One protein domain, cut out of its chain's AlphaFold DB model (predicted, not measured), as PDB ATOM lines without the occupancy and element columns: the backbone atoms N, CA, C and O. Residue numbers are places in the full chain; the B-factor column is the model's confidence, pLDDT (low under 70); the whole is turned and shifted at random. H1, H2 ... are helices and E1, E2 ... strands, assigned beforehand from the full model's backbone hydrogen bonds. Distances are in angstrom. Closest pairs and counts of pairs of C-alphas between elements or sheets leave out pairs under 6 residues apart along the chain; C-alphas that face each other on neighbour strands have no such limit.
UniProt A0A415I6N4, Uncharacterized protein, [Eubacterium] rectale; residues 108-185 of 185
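AT A GLANCE: This is residues 108 to 185 of the 185 residues of an uncharacterized protein of [Eubacterium] rectale (UniProt A0A415I6N4). The long helix H4 makes one side of a compact body, with short H2 and H3 near its first half. H1 lies on the other side; strands E1 and E2 meet at one end, opposite the loop of residues 125 to 141. The 78 printed residues, mostly helix by class, run E1, H1, H2, H3, H4, E2, with radius of gyration of the C-alphas 12.1 A and spans 30 by 29 by 19 A.

IN THESE COORDINATES: E1 is residues 110 to 112, from C-alpha 110 at (281.896, 307.084, 390.175); H1 114 to 120; H2 142 to 145; H3 148 to 152; H4 154 to 170, 24.3 A; E2 181 to 183, to C-alpha 183 at (288.152, 307.075, 392.013).

HOW THE PARTS SIT: E1 and E2 meet only at a point. H3 and H4 only just touch, only at the corner; the closest C-alphas, Phe 150 and Ala 157, are 5.0 A apart. H1 and H4 are apart. H1, H3 and H4 have every O i to N i+4 pair within hydrogen-bond range; H2 is too short for one.

THE WHOLE: The printed part has no cut. The link H1 to H2 is long, 21 residues. Residues 110 to 112, 131 to 139 and 169 to 185 have pLDDT under 70.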
ATOM      1  N   GLY A 108     282.688 309.868 383.844       70.88
ATOM      2  CA  GLY A 108     283.776 308.914 384.107       70.88
ATOM      3  C   GLY A 108     284.141 308.744 385.587       70.88
ATOM      4  O   GLY A 108     284.779 307.756 385.938       70.88
ATOM      5  N   GLU A 109     283.691 309.638 386.470       70.50
ATOM      6  CA  GLU A 109     283.841 309.474 387.918       70.50
ATOM      7  C   GLU A 109     282.650 308.693 388.485       70.50
ATOM      8  O   GLU A 109     281.495 308.903 388.104       70.50
ATOM      9  N   HIS A 110     282.925 307.800 389.431       66.00
ATOM     10  CA  HIS A 110     281.896 307.084 390.175       66.00
ATOM     11  C   HIS A 110     282.181 307.151 391.671       66.00
ATOM     12  O   HIS A 110     283.317 307.342 392.110       66.00
ATOM     13  N   LEU A 111     281.120 307.018 392.465       67.38
ATOM     14  CA  LEU A 111     281.265 306.922 393.906       67.38
ATOM     15  C   LEU A 111     281.681 305.487 394.256       67.38
ATOM     16  O   LEU A 111     280.886 304.574 394.058       67.38
ATOM     17  N   LEU A 112     282.891 305.303 394.783       69.62
ATOM     18  CA  LEU A 112     283.345 304.037 395.356       69.62
ATOM     19  C   LEU A 112     283.165 304.073 396.874       69.62
ATOM     20  O   LEU A 112     283.679 304.974 397.534       69.62
ATOM     21  N   ASN A 113     282.440 303.115 397.443       72.69
ATOM     22  CA  ASN A 113     282.296 303.026 398.894       72.69
ATOM     23  C   ASN A 113     283.383 302.140 399.534       72.69
ATOM     24  O   ASN A 113     284.017 301.327 398.864       72.69
ATOM     25  N   LEU A 114     283.589 302.271 400.852       76.56
ATOM     26  CA  LEU A 114     284.626 301.515 401.572       76.56
ATOM     27  C   LEU A 114     284.423 299.995 401.506       76.56
ATOM     28  O   LEU A 114     285.406 299.262 401.470       76.56
ATOM     29  N   LEU A 115     283.174 299.511 401.450       77.50
ATOM     30  CA  LEU A 115     282.901 298.081 401.297       77.50
ATOM     31  C   LEU A 115     283.396 297.566 399.943       77.50
ATOM     32  O   LEU A 115     284.062 296.536 399.883       77.50
ATOM     33  N   GLU A 116     283.103 298.284 398.861       77.88
ATOM     34  CA  GLU A 116     283.603 297.960 397.521       77.88
ATOM     35  C   GLU A 116     285.126 298.041 397.460       77.88
ATOM     36  O   GLU A 116     285.770 297.124 396.944       77.88
ATOM     37  N   PHE A 117     285.703 299.103 398.031       83.31
ATOM     38  CA  PHE A 117     287.144 299.305 398.066       83.31
ATOM     39  C   PHE A 117     287.853 298.141 398.763       83.31
ATOM     40  O   PHE A 117     288.694 297.505 398.140       83.31
ATOM     41  N   PHE A 118     287.488 297.801 400.003       84.81
ATOM     42  CA  PHE A 118     288.178 296.749 400.759       84.81
ATOM     43  C   PHE A 118     287.832 295.327 400.306       84.81
ATOM     44  O   PHE A 118     288.592 294.399 400.577       84.81
ATOM     45  N   ARG A 119     286.736 295.126 399.561       84.62
ATOM     46  CA  ARG A 119     286.503 293.858 398.850       84.62
ATOM     47  C   ARG A 119     287.416 293.698 397.635       84.62
ATOM     48  O   ARG A 119     287.826 292.579 397.342       84.62
ATOM     49  N   LYS A 120     287.735 294.790 396.929       86.56
ATOM     50  CA  LYS A 120     288.673 294.788 395.790       86.56
ATOM     51  C   LYS A 120     290.139 294.809 396.247       86.56
ATOM     52  O   LYS A 120     290.979 294.150 395.642       86.56
ATOM     53  N   TYR A 121     290.428 295.544 397.316       86.19
ATOM     54  CA  TYR A 121     291.751 295.795 397.881       86.19
ATOM     55  C   TYR A 121     291.743 295.441 399.372       86.19
ATOM     56  O   TYR A 121     291.677 296.318 400.234       86.19
ATOM     57  N   SER A 122     291.759 294.146 399.679       87.44
ATOM     58  CA  SER A 122     291.698 293.674 401.063       87.44
ATOM     59  C   SER A 122     292.944 294.052 401.866       87.44
ATOM     60  O   SER A 122     294.063 294.066 401.349       87.44
ATOM     61  N   ASP A 123     292.743 294.328 403.154       90.19
ATOM     62  CA  ASP A 123     293.812 294.578 404.119       90.19
ATOM     63  C   ASP A 123     293.601 293.676 405.349       90.19
ATOM     64  O   ASP A 123     292.476 293.610 405.847       90.19
ATOM     65  N   PRO A 124     294.638 292.982 405.859       88.56
ATOM     66  CA  PRO A 124     294.509 292.105 407.024       88.56
ATOM     67  C   PRO A 124     293.986 292.785 408.294       88.56
ATOM     68  O   PRO A 124     293.473 292.086 409.164       88.56
ATOM     69  N   LYS A 125     294.135 294.110 408.422       86.62
ATOM     70  CA  LYS A 125     293.621 294.874 409.568       86.62
ATOM     71  C   LYS A 125     292.144 295.227 409.433       86.62
ATOM     72  O   LYS A 125     291.511 295.556 410.426       86.62
ATOM     73  N   VAL A 126     291.593 295.195 408.218       82.62
ATOM     74  CA  VAL A 126     290.242 295.688 407.941       82.62
ATOM     75  C   VAL A 126     289.294 294.522 407.688       82.62
ATOM     76  O   VAL A 126     289.206 293.979 406.586       82.62
ATOM     77  N   HIS A 127     288.509 294.181 408.705       83.94
ATOM     78  CA  HIS A 127     287.425 293.202 408.610       83.94
ATOM     79  C   HIS A 127     286.140 293.864 408.089       83.94
ATOM     80  O   HIS A 127     285.181 294.091 408.822       83.94
ATOM     81  N   ILE A 128     286.134 294.228 406.803       78.94
ATOM     82  CA  ILE A 128     285.104 295.115 406.240       78.94
ATOM     83  C   ILE A 128     283.672 294.554 406.292       78.94
ATOM     84  O   ILE A 128     282.721 295.323 406.419       78.94
ATOM     85  N   ASP A 129     283.496 293.232 406.223       77.38
ATOM     86  CA  ASP A 129     282.166 292.611 406.297       77.38
ATOM     87  C   ASP A 129     281.571 292.656 407.720       77.38
ATOM     88  O   ASP A 129     280.347 292.641 407.867       77.38
ATOM     89  N   ASP A 130     282.415 292.809 408.747       74.50
ATOM     90  CA  ASP A 130     282.002 293.019 410.142       74.50
ATOM     91  C   ASP A 130     281.705 294.499 410.443       74.50
ATOM     92  O   ASP A 130     281.206 294.844 411.518       74.50
ATOM     93  N   TYR A 131     281.974 295.397 409.489       66.94
ATOM     94  CA  TYR A 131     281.740 296.830 409.627       66.94
ATOM     95  C   TYR A 131     280.241 297.140 409.484       66.94
ATOM     96  O   TYR A 131     279.737 297.551 408.433       66.94
ATOM     97  N   VAL A 132     279.475 296.902 410.553       55.12
ATOM     98  CA  VAL A 132     278.021 297.082 410.522       55.12
ATOM     99  C   VAL A 132     277.649 298.564 410.614       55.12
ATOM    100  O   VAL A 132     277.765 299.208 411.655       55.12
ATOM    101  N   ASN A 133     277.132 299.104 409.508       54.72
ATOM    102  CA  ASN A 133     276.639 300.477 409.394       54.72
ATOM    103  C   ASN A 133     275.291 300.654 410.116       54.72
ATOM    104  O   ASN A 133     274.227 300.705 409.489       54.72
ATOM    105  N   TYR A 134     275.325 300.732 411.443       44.91
ATOM    106  CA  TYR A 134     274.187 301.211 412.217       44.91
ATOM    107  C   TYR A 134     274.274 302.730 412.332       44.91
ATOM    108  O   TYR A 134     275.219 303.283 412.892       44.91
ATOM    109  N   CYS A 135     273.263 303.416 411.790       42.00
ATOM    110  CA  CYS A 135     273.044 304.851 411.959       42.00
ATOM    111  C   CYS A 135     272.799 305.170 413.447       42.00
ATOM    112  O   CYS A 135     271.641 305.352 413.800       42.00
ATOM    113  N   GLN A 136     273.842 305.150 414.290       39.84
ATOM    114  CA  GLN A 136     273.906 305.596 415.699       39.84
ATOM    115  C   GLN A 136     275.151 305.102 416.462       39.84
ATOM    116  O   GLN A 136     275.341 305.523 417.600       39.84
ATOM    117  N   MET A 137     276.002 304.246 415.883       50.91
ATOM    118  CA  MET A 137     277.242 303.825 416.547       50.91
ATOM    119  C   MET A 137     278.395 304.784 416.231       50.91
ATOM    120  O   MET A 137     278.527 305.268 415.107       50.91
ATOM    121  N   PHE A 138     279.222 305.053 417.241       54.09
ATOM    122  CA  PHE A 138     280.508 305.725 417.084       54.09
ATOM    123  C   PHE A 138     281.393 304.857 416.187       54.09
ATOM    124  O   PHE A 138     281.734 303.736 416.555       54.09
ATOM    125  N   TYR A 139     281.704 305.349 414.990       63.69
ATOM    126  CA  TYR A 139     282.593 304.657 414.066       63.69
ATOM    127  C   TYR A 139     284.038 304.817 414.528       63.69
ATOM    128  O   TYR A 139     284.520 305.944 414.665       63.69
ATOM    129  N   ASP A 140     284.716 303.692 414.727       72.81
ATOM    130  CA  ASP A 140     286.165 303.657 414.855       72.81
ATOM    131  C   ASP A 140     286.777 303.425 413.468       72.81
ATOM    132  O   ASP A 140     286.746 302.322 412.929       72.81
ATOM    133  N   TYR A 141     287.290 304.500 412.867       79.62
ATOM    134  CA  TYR A 141     287.943 304.449 411.559       79.62
ATOM    135  C   TYR A 141     289.432 304.088 411.652       79.62
ATOM    136  O   TYR A 141     290.117 304.155 410.632       79.62
ATOM    137  N   THR A 142     289.953 303.735 412.834       83.94
ATOM    138  CA  THR A 142     291.390 303.502 413.046       83.94
ATOM    139  C   THR A 142     291.921 302.430 412.105       83.94
ATOM    140  O   THR A 142     292.816 302.727 411.320       83.94
ATOM    141  N   ASP A 143     291.315 301.241 412.070       85.50
ATOM    142  CA  ASP A 143     291.786 300.153 411.199       85.50
ATOM    143  C   ASP A 143     291.774 300.545 409.714       85.50
ATOM    144  O   ASP A 143     292.682 300.196 408.959       85.50
ATOM    145  N   ILE A 144     290.770 301.326 409.295       85.44
ATOM    146  CA  ILE A 144     290.641 301.817 407.919       85.44
ATOM    147  C   ILE A 144     291.753 302.815 407.599       85.44
ATOM    148  O   ILE A 144     292.409 302.681 406.570       85.44
ATOM    149  N   LEU A 145     291.992 303.794 408.470       86.62
ATOM    150  CA  LEU A 145     293.035 304.804 408.276       86.62
ATOM    151  C   LEU A 145     294.451 304.220 408.438       86.62
ATOM    152  O   LEU A 145     295.400 304.743 407.854       86.62
ATOM    153  N   GLU A 146     294.601 303.120 409.180       89.19
ATOM    154  CA  GLU A 146     295.860 302.395 409.378       89.19
ATOM    155  C   GLU A 146     296.117 301.268 408.364       89.19
ATOM    156  O   GLU A 146     297.169 300.605 408.436       89.19
ATOM    157  N   ALA A 147     295.202 301.048 407.416       91.19
ATOM    158  CA  ALA A 147     295.409 300.106 406.325       91.19
ATOM    159  C   ALA A 147     296.651 300.499 405.507       91.19
ATOM    160  O   ALA A 147     296.963 301.679 405.302       91.19
ATOM    161  N   GLU A 148     297.382 299.503 405.012       92.19
ATOM    162  CA  GLU A 148     298.681 299.713 404.372       92.19
ATOM    163  C   GLU A 148     298.575 300.571 403.105       92.19
ATOM    164  O   GLU A 148     299.506 301.314 402.789       92.19
ATOM    165  N   TYR A 149     297.433 300.531 402.410       88.25
ATOM    166  CA  TYR A 149     297.163 301.426 401.285       88.25
ATOM    167  C   TYR A 149     297.195 302.900 401.710       88.25
ATOM    168  O   TYR A 149     297.938 303.683 401.121       88.25
ATOM    169  N   PHE A 150     296.448 303.287 402.746       89.38
ATOM    170  CA  PHE A 150     296.369 304.681 403.195       89.38
ATOM    171  C   PHE A 150     297.666 305.144 403.863       89.38
ATOM    172  O   PHE A 150     298.091 306.280 403.664       89.38
ATOM    173  N   LYS A 151     298.385 304.243 404.543       89.31
ATOM    174  CA  LYS A 151     299.735 304.537 405.050       89.31
ATOM    175  C   LYS A 151     300.736 304.855 403.938       89.31
ATOM    176  O   LYS A 151     301.601 305.707 404.128       89.31
ATOM    177  N   LYS A 152     300.639 304.169 402.792       91.69
ATOM    178  CA  LYS A 152     301.493 304.407 401.615       91.69
ATOM    179  C   LYS A 152     301.026 305.598 400.776       91.69
ATOM    180  O   LYS A 152     301.852 306.211 400.109       91.69
ATOM    181  N   ASN A 153     299.740 305.942 400.836       90.12
ATOM    182  CA  ASN A 153     299.115 307.025 400.078       90.12
ATOM    183  C   ASN A 153     298.553 308.088 401.032       90.12
ATOM    184  O   ASN A 153     297.340 308.244 401.177       90.12
ATOM    185  N   ARG A 154     299.454 308.809 401.709       88.62
ATOM    186  CA  ARG A 154     299.097 309.736 402.793       88.62
ATOM    187  C   ARG A 154     298.143 310.853 402.359       88.62
ATOM    188  O   ARG A 154     297.245 311.186 403.119       88.62
ATOM    189  N   GLU A 155     298.305 311.393 401.154       89.19
ATOM    190  CA  GLU A 155     297.410 312.434 400.622       89.19
ATOM    191  C   GLU A 155     295.962 311.926 400.527       89.19
ATOM    192  O   GLU A 155     295.041 312.572 401.019       89.19
ATOM    193  N   ILE A 156     295.768 310.703 400.021       85.31
ATOM    194  CA  ILE A 156     294.447 310.057 399.945       85.31
ATOM    195  C   ILE A 156     293.887 309.796 401.353       85.31
ATOM    196  O   ILE A 156     292.689 309.939 401.589       85.31
ATOM    197  N   ALA A 157     294.744 309.428 402.310       85.06
ATOM    198  CA  ALA A 157     294.334 309.224 403.700       85.06
ATOM    199  C   ALA A 157     293.848 310.527 404.362       85.06
ATOM    200  O   ALA A 157     292.848 310.520 405.082       85.06
ATOM    201  N   GLU A 158     294.531 311.644 404.107       86.06
ATOM    202  CA  GLU A 158     294.146 312.971 404.602       86.06
ATOM    203  C   GLU A 158     292.819 313.433 403.979       86.06
ATOM    204  O   GLU A 158     291.943 313.933 404.694       86.06
ATOM    205  N   GLU A 159     292.613 313.185 402.683       84.19
ATOM    206  CA  GLU A 159     291.331 313.430 402.014       84.19
ATOM    207  C   GLU A 159     290.198 312.583 402.605       84.19
ATOM    208  O   GLU A 159     289.133 313.119 402.927       84.19
ATOM    209  N   LEU A 160     290.421 311.281 402.813       83.00
ATOM    210  CA  LEU A 160     289.436 310.390 403.427       83.00
ATOM    211  C   LEU A 160     289.074 310.848 404.848       83.00
ATOM    212  O   LEU A 160     287.892 310.907 405.194       83.00
ATOM    213  N   ALA A 161     290.062 311.229 405.660       84.12
ATOM    214  CA  ALA A 161     289.833 311.741 407.010       84.12
ATOM    215  C   ALA A 161     288.995 313.031 407.002       84.12
ATOM    216  O   ALA A 161     288.057 313.177 407.793       84.12
ATOM    217  N   LEU A 162     289.279 313.949 406.071       82.75
ATOM    218  CA  LEU A 162     288.492 315.166 405.895       82.75
ATOM    219  C   LEU A 162     287.053 314.852 405.470       82.75
ATOM    220  O   LEU A 162     286.108 315.446 405.995       82.75
ATOM    221  N   GLN A 163     286.859 313.897 404.561       77.19
ATOM    222  CA  GLN A 163     285.525 313.470 404.148       77.19
ATOM    223  C   GLN A 163     284.731 312.825 405.286       77.19
ATOM    224  O   GLN A 163     283.542 313.119 405.433       77.19
ATOM    225  N   ILE A 164     285.372 311.993 406.114       77.50
ATOM    226  CA  ILE A 164     284.765 311.416 407.321       77.50
ATOM    227  C   ILE A 164     284.286 312.542 408.243       77.50
ATOM    228  O   ILE A 164     283.117 312.564 408.634       77.50
ATOM    229  N   LEU A 165     285.147 313.525 408.527       77.12
ATOM    230  CA  LEU A 165     284.798 314.681 409.354       77.12
ATOM    231  C   LEU A 165     283.609 315.461 408.773       77.12
ATOM    232  O   LEU A 165     282.651 315.760 409.483       77.12
ATOM    233  N   VAL A 166     283.634 315.759 407.474       75.50
ATOM    234  CA  VAL A 166     282.545 316.459 406.775       75.50
ATOM    235  C   VAL A 166     281.235 315.669 406.831       75.50
ATOM    236  O   VAL A 166     280.175 316.264 407.025       75.50
ATOM    237  N   SER A 167     281.287 314.344 406.685       72.31
ATOM    238  CA  SER A 167     280.117 313.463 406.769       72.31
ATOM    239  C   SER A 167     279.495 313.478 408.170       72.31
ATOM    240  O   SER A 167     278.276 313.637 408.302       72.31
ATOM    241  N   ILE A 168     280.337 313.415 409.209       71.50
ATOM    242  CA  ILE A 168     279.927 313.537 410.615       71.50
ATOM    243  C   ILE A 168     279.260 314.894 410.851       71.50
ATOM    244  O   ILE A 168     278.153 314.949 411.386       71.50
ATOM    245  N   LEU A 169     279.888 315.986 410.400       69.88
ATOM    246  CA  LEU A 169     279.356 317.340 410.570       69.88
ATOM    247  C   LEU A 169     278.011 317.531 409.860       69.88
ATOM    248  O   LEU A 169     277.115 318.154 410.418       69.88
ATOM    249  N   LYS A 170     277.828 316.968 408.659       68.62
ATOM    250  CA  LYS A 170     276.544 317.032 407.937       68.62
ATOM    251  C   LYS A 170     275.436 316.216 408.597       68.62
ATOM    252  O   LYS A 170     274.267 316.461 408.303       68.62
ATOM    253  N   GLY A 171     275.787 315.236 409.434       62.25
ATOM    254  CA  GLY A 171     274.842 314.252 409.952       62.25
ATOM    255  C   GLY A 171     274.175 313.456 408.831       62.25
ATOM    256  O   GLY A 171     273.014 313.091 408.955       62.25
ATOM    257  N   ASP A 172     274.867 313.239 407.708       62.56
ATOM    258  CA  ASP A 172     274.242 312.828 406.450       62.56
ATOM    259  C   ASP A 172     273.592 311.434 406.540       62.56
ATOM    260  O   ASP A 172     274.248 310.427 406.819       62.56
ATOM    261  N   GLN A 173     272.294 311.357 406.227       52.03
ATOM    262  CA  GLN A 173     271.506 310.121 406.253       52.03
ATOM    263  C   GLN A 173     271.992 309.016 405.307       52.03
ATOM    264  O   GLN A 173     271.595 307.859 405.470       52.03
ATOM    265  N   ASN A 174     272.772 309.364 404.292       48.75
ATOM    266  CA  ASN A 174     273.146 308.490 403.195       48.75
ATOM    267  C   ASN A 174     274.660 308.430 402.969       48.75
ATOM    268  O   ASN A 174     275.122 307.345 402.639       48.75
ATOM    269  N   TYR A 175     275.429 309.500 403.194       44.00
ATOM    270  CA  TYR A 175     276.890 309.489 402.989       44.00
ATOM    271  C   TYR A 175     277.658 308.662 404.023       44.00
ATOM    272  O   TYR A 175     278.759 308.218 403.734       44.00
ATOM    273  N   HIS A 176     277.069 308.327 405.173       42.78
ATOM    274  CA  HIS A 176     277.694 307.383 406.109       42.78
ATOM    275  C   HIS A 176     277.924 305.982 405.504       42.78
ATOM    276  O   HIS A 176     278.740 305.231 406.025       42.78
ATOM    277  N   LYS A 177     277.225 305.609 404.419       40.41
ATOM    278  CA  LYS A 177     277.472 304.355 403.673       40.41
ATOM    279  C   LYS A 177     278.519 304.492 402.567       40.41
ATOM    280  O   LYS A 177     278.987 303.481 402.062       40.41
ATOM    281  N   TYR A 178     278.869 305.718 402.196       38.16
ATOM    282  CA  TYR A 178     279.757 306.031 401.086       38.16
ATOM    283  C   TYR A 178     280.764 307.066 401.605       38.16
ATOM    284  O   TYR A 178     280.611 308.261 401.375       38.16
ATOM    285  N   CYS A 179     281.766 306.640 402.378       38.06
ATOM    286  CA  CYS A 179     283.000 307.427 402.401       38.06
ATOM    287  C   CYS A 179     283.621 307.198 401.023       38.06
ATOM    288  O   CYS A 179     283.888 306.047 400.672       38.06
ATOM    289  N   VAL A 180     283.675 308.257 400.214       44.97
ATOM    290  CA  VAL A 180     283.886 308.158 398.772       44.97
ATOM    291  C   VAL A 180     285.202 308.800 398.389       44.97
ATOM    292  O   VAL A 180     285.274 310.007 398.164       44.97
ATOM    293  N   CYS A 181     286.232 307.991 398.193       35.59
ATOM    294  CA  CYS A 181     287.338 308.455 397.370       35.59
ATOM    295  C   CYS A 181     286.801 308.671 395.947       35.59
ATOM    296  O   CYS A 181     286.207 307.759 395.370       35.59
ATOM    297  N   LEU A 182     286.980 309.875 395.391       40.72
ATOM    298  CA  LEU A 182     286.823 310.077 393.952       40.72
ATOM    299  C   LEU A 182     287.825 309.138 393.278       40.72
ATOM    300  O   LEU A 182     289.031 309.343 393.379       40.72
ATOM    301  N   TRP A 183     287.321 308.066 392.675       38.41
ATOM    302  CA  TRP A 183     288.152 307.075 392.013       38.41
ATOM    303  C   TRP A 183     288.164 307.368 390.516       38.41
ATOM    304  O   TRP A 183     287.114 307.402 389.870       38.41
ATOM    305  N   GLN A 184     289.359 307.584 389.978       39.44
ATOM    306  CA  GLN A 184     289.629 307.523 388.547       39.44
ATOM    307  C   GLN A 184     290.460 306.254 388.329       39.44
ATOM    308  O   GLN A 184     291.425 306.030 389.060       39.44
ATOM    309  N   GLU A 185     290.014 305.385 387.417       44.81
ATOM    310  CA  GLU A 185     290.773 304.185 387.026       44.81
ATOM    311  C   GLU A 185     292.082 304.531 386.311       44.81
ATOM    312  O   GLU A 185     292.099 305.521 385.541       44.81
TER     313      GLU A 185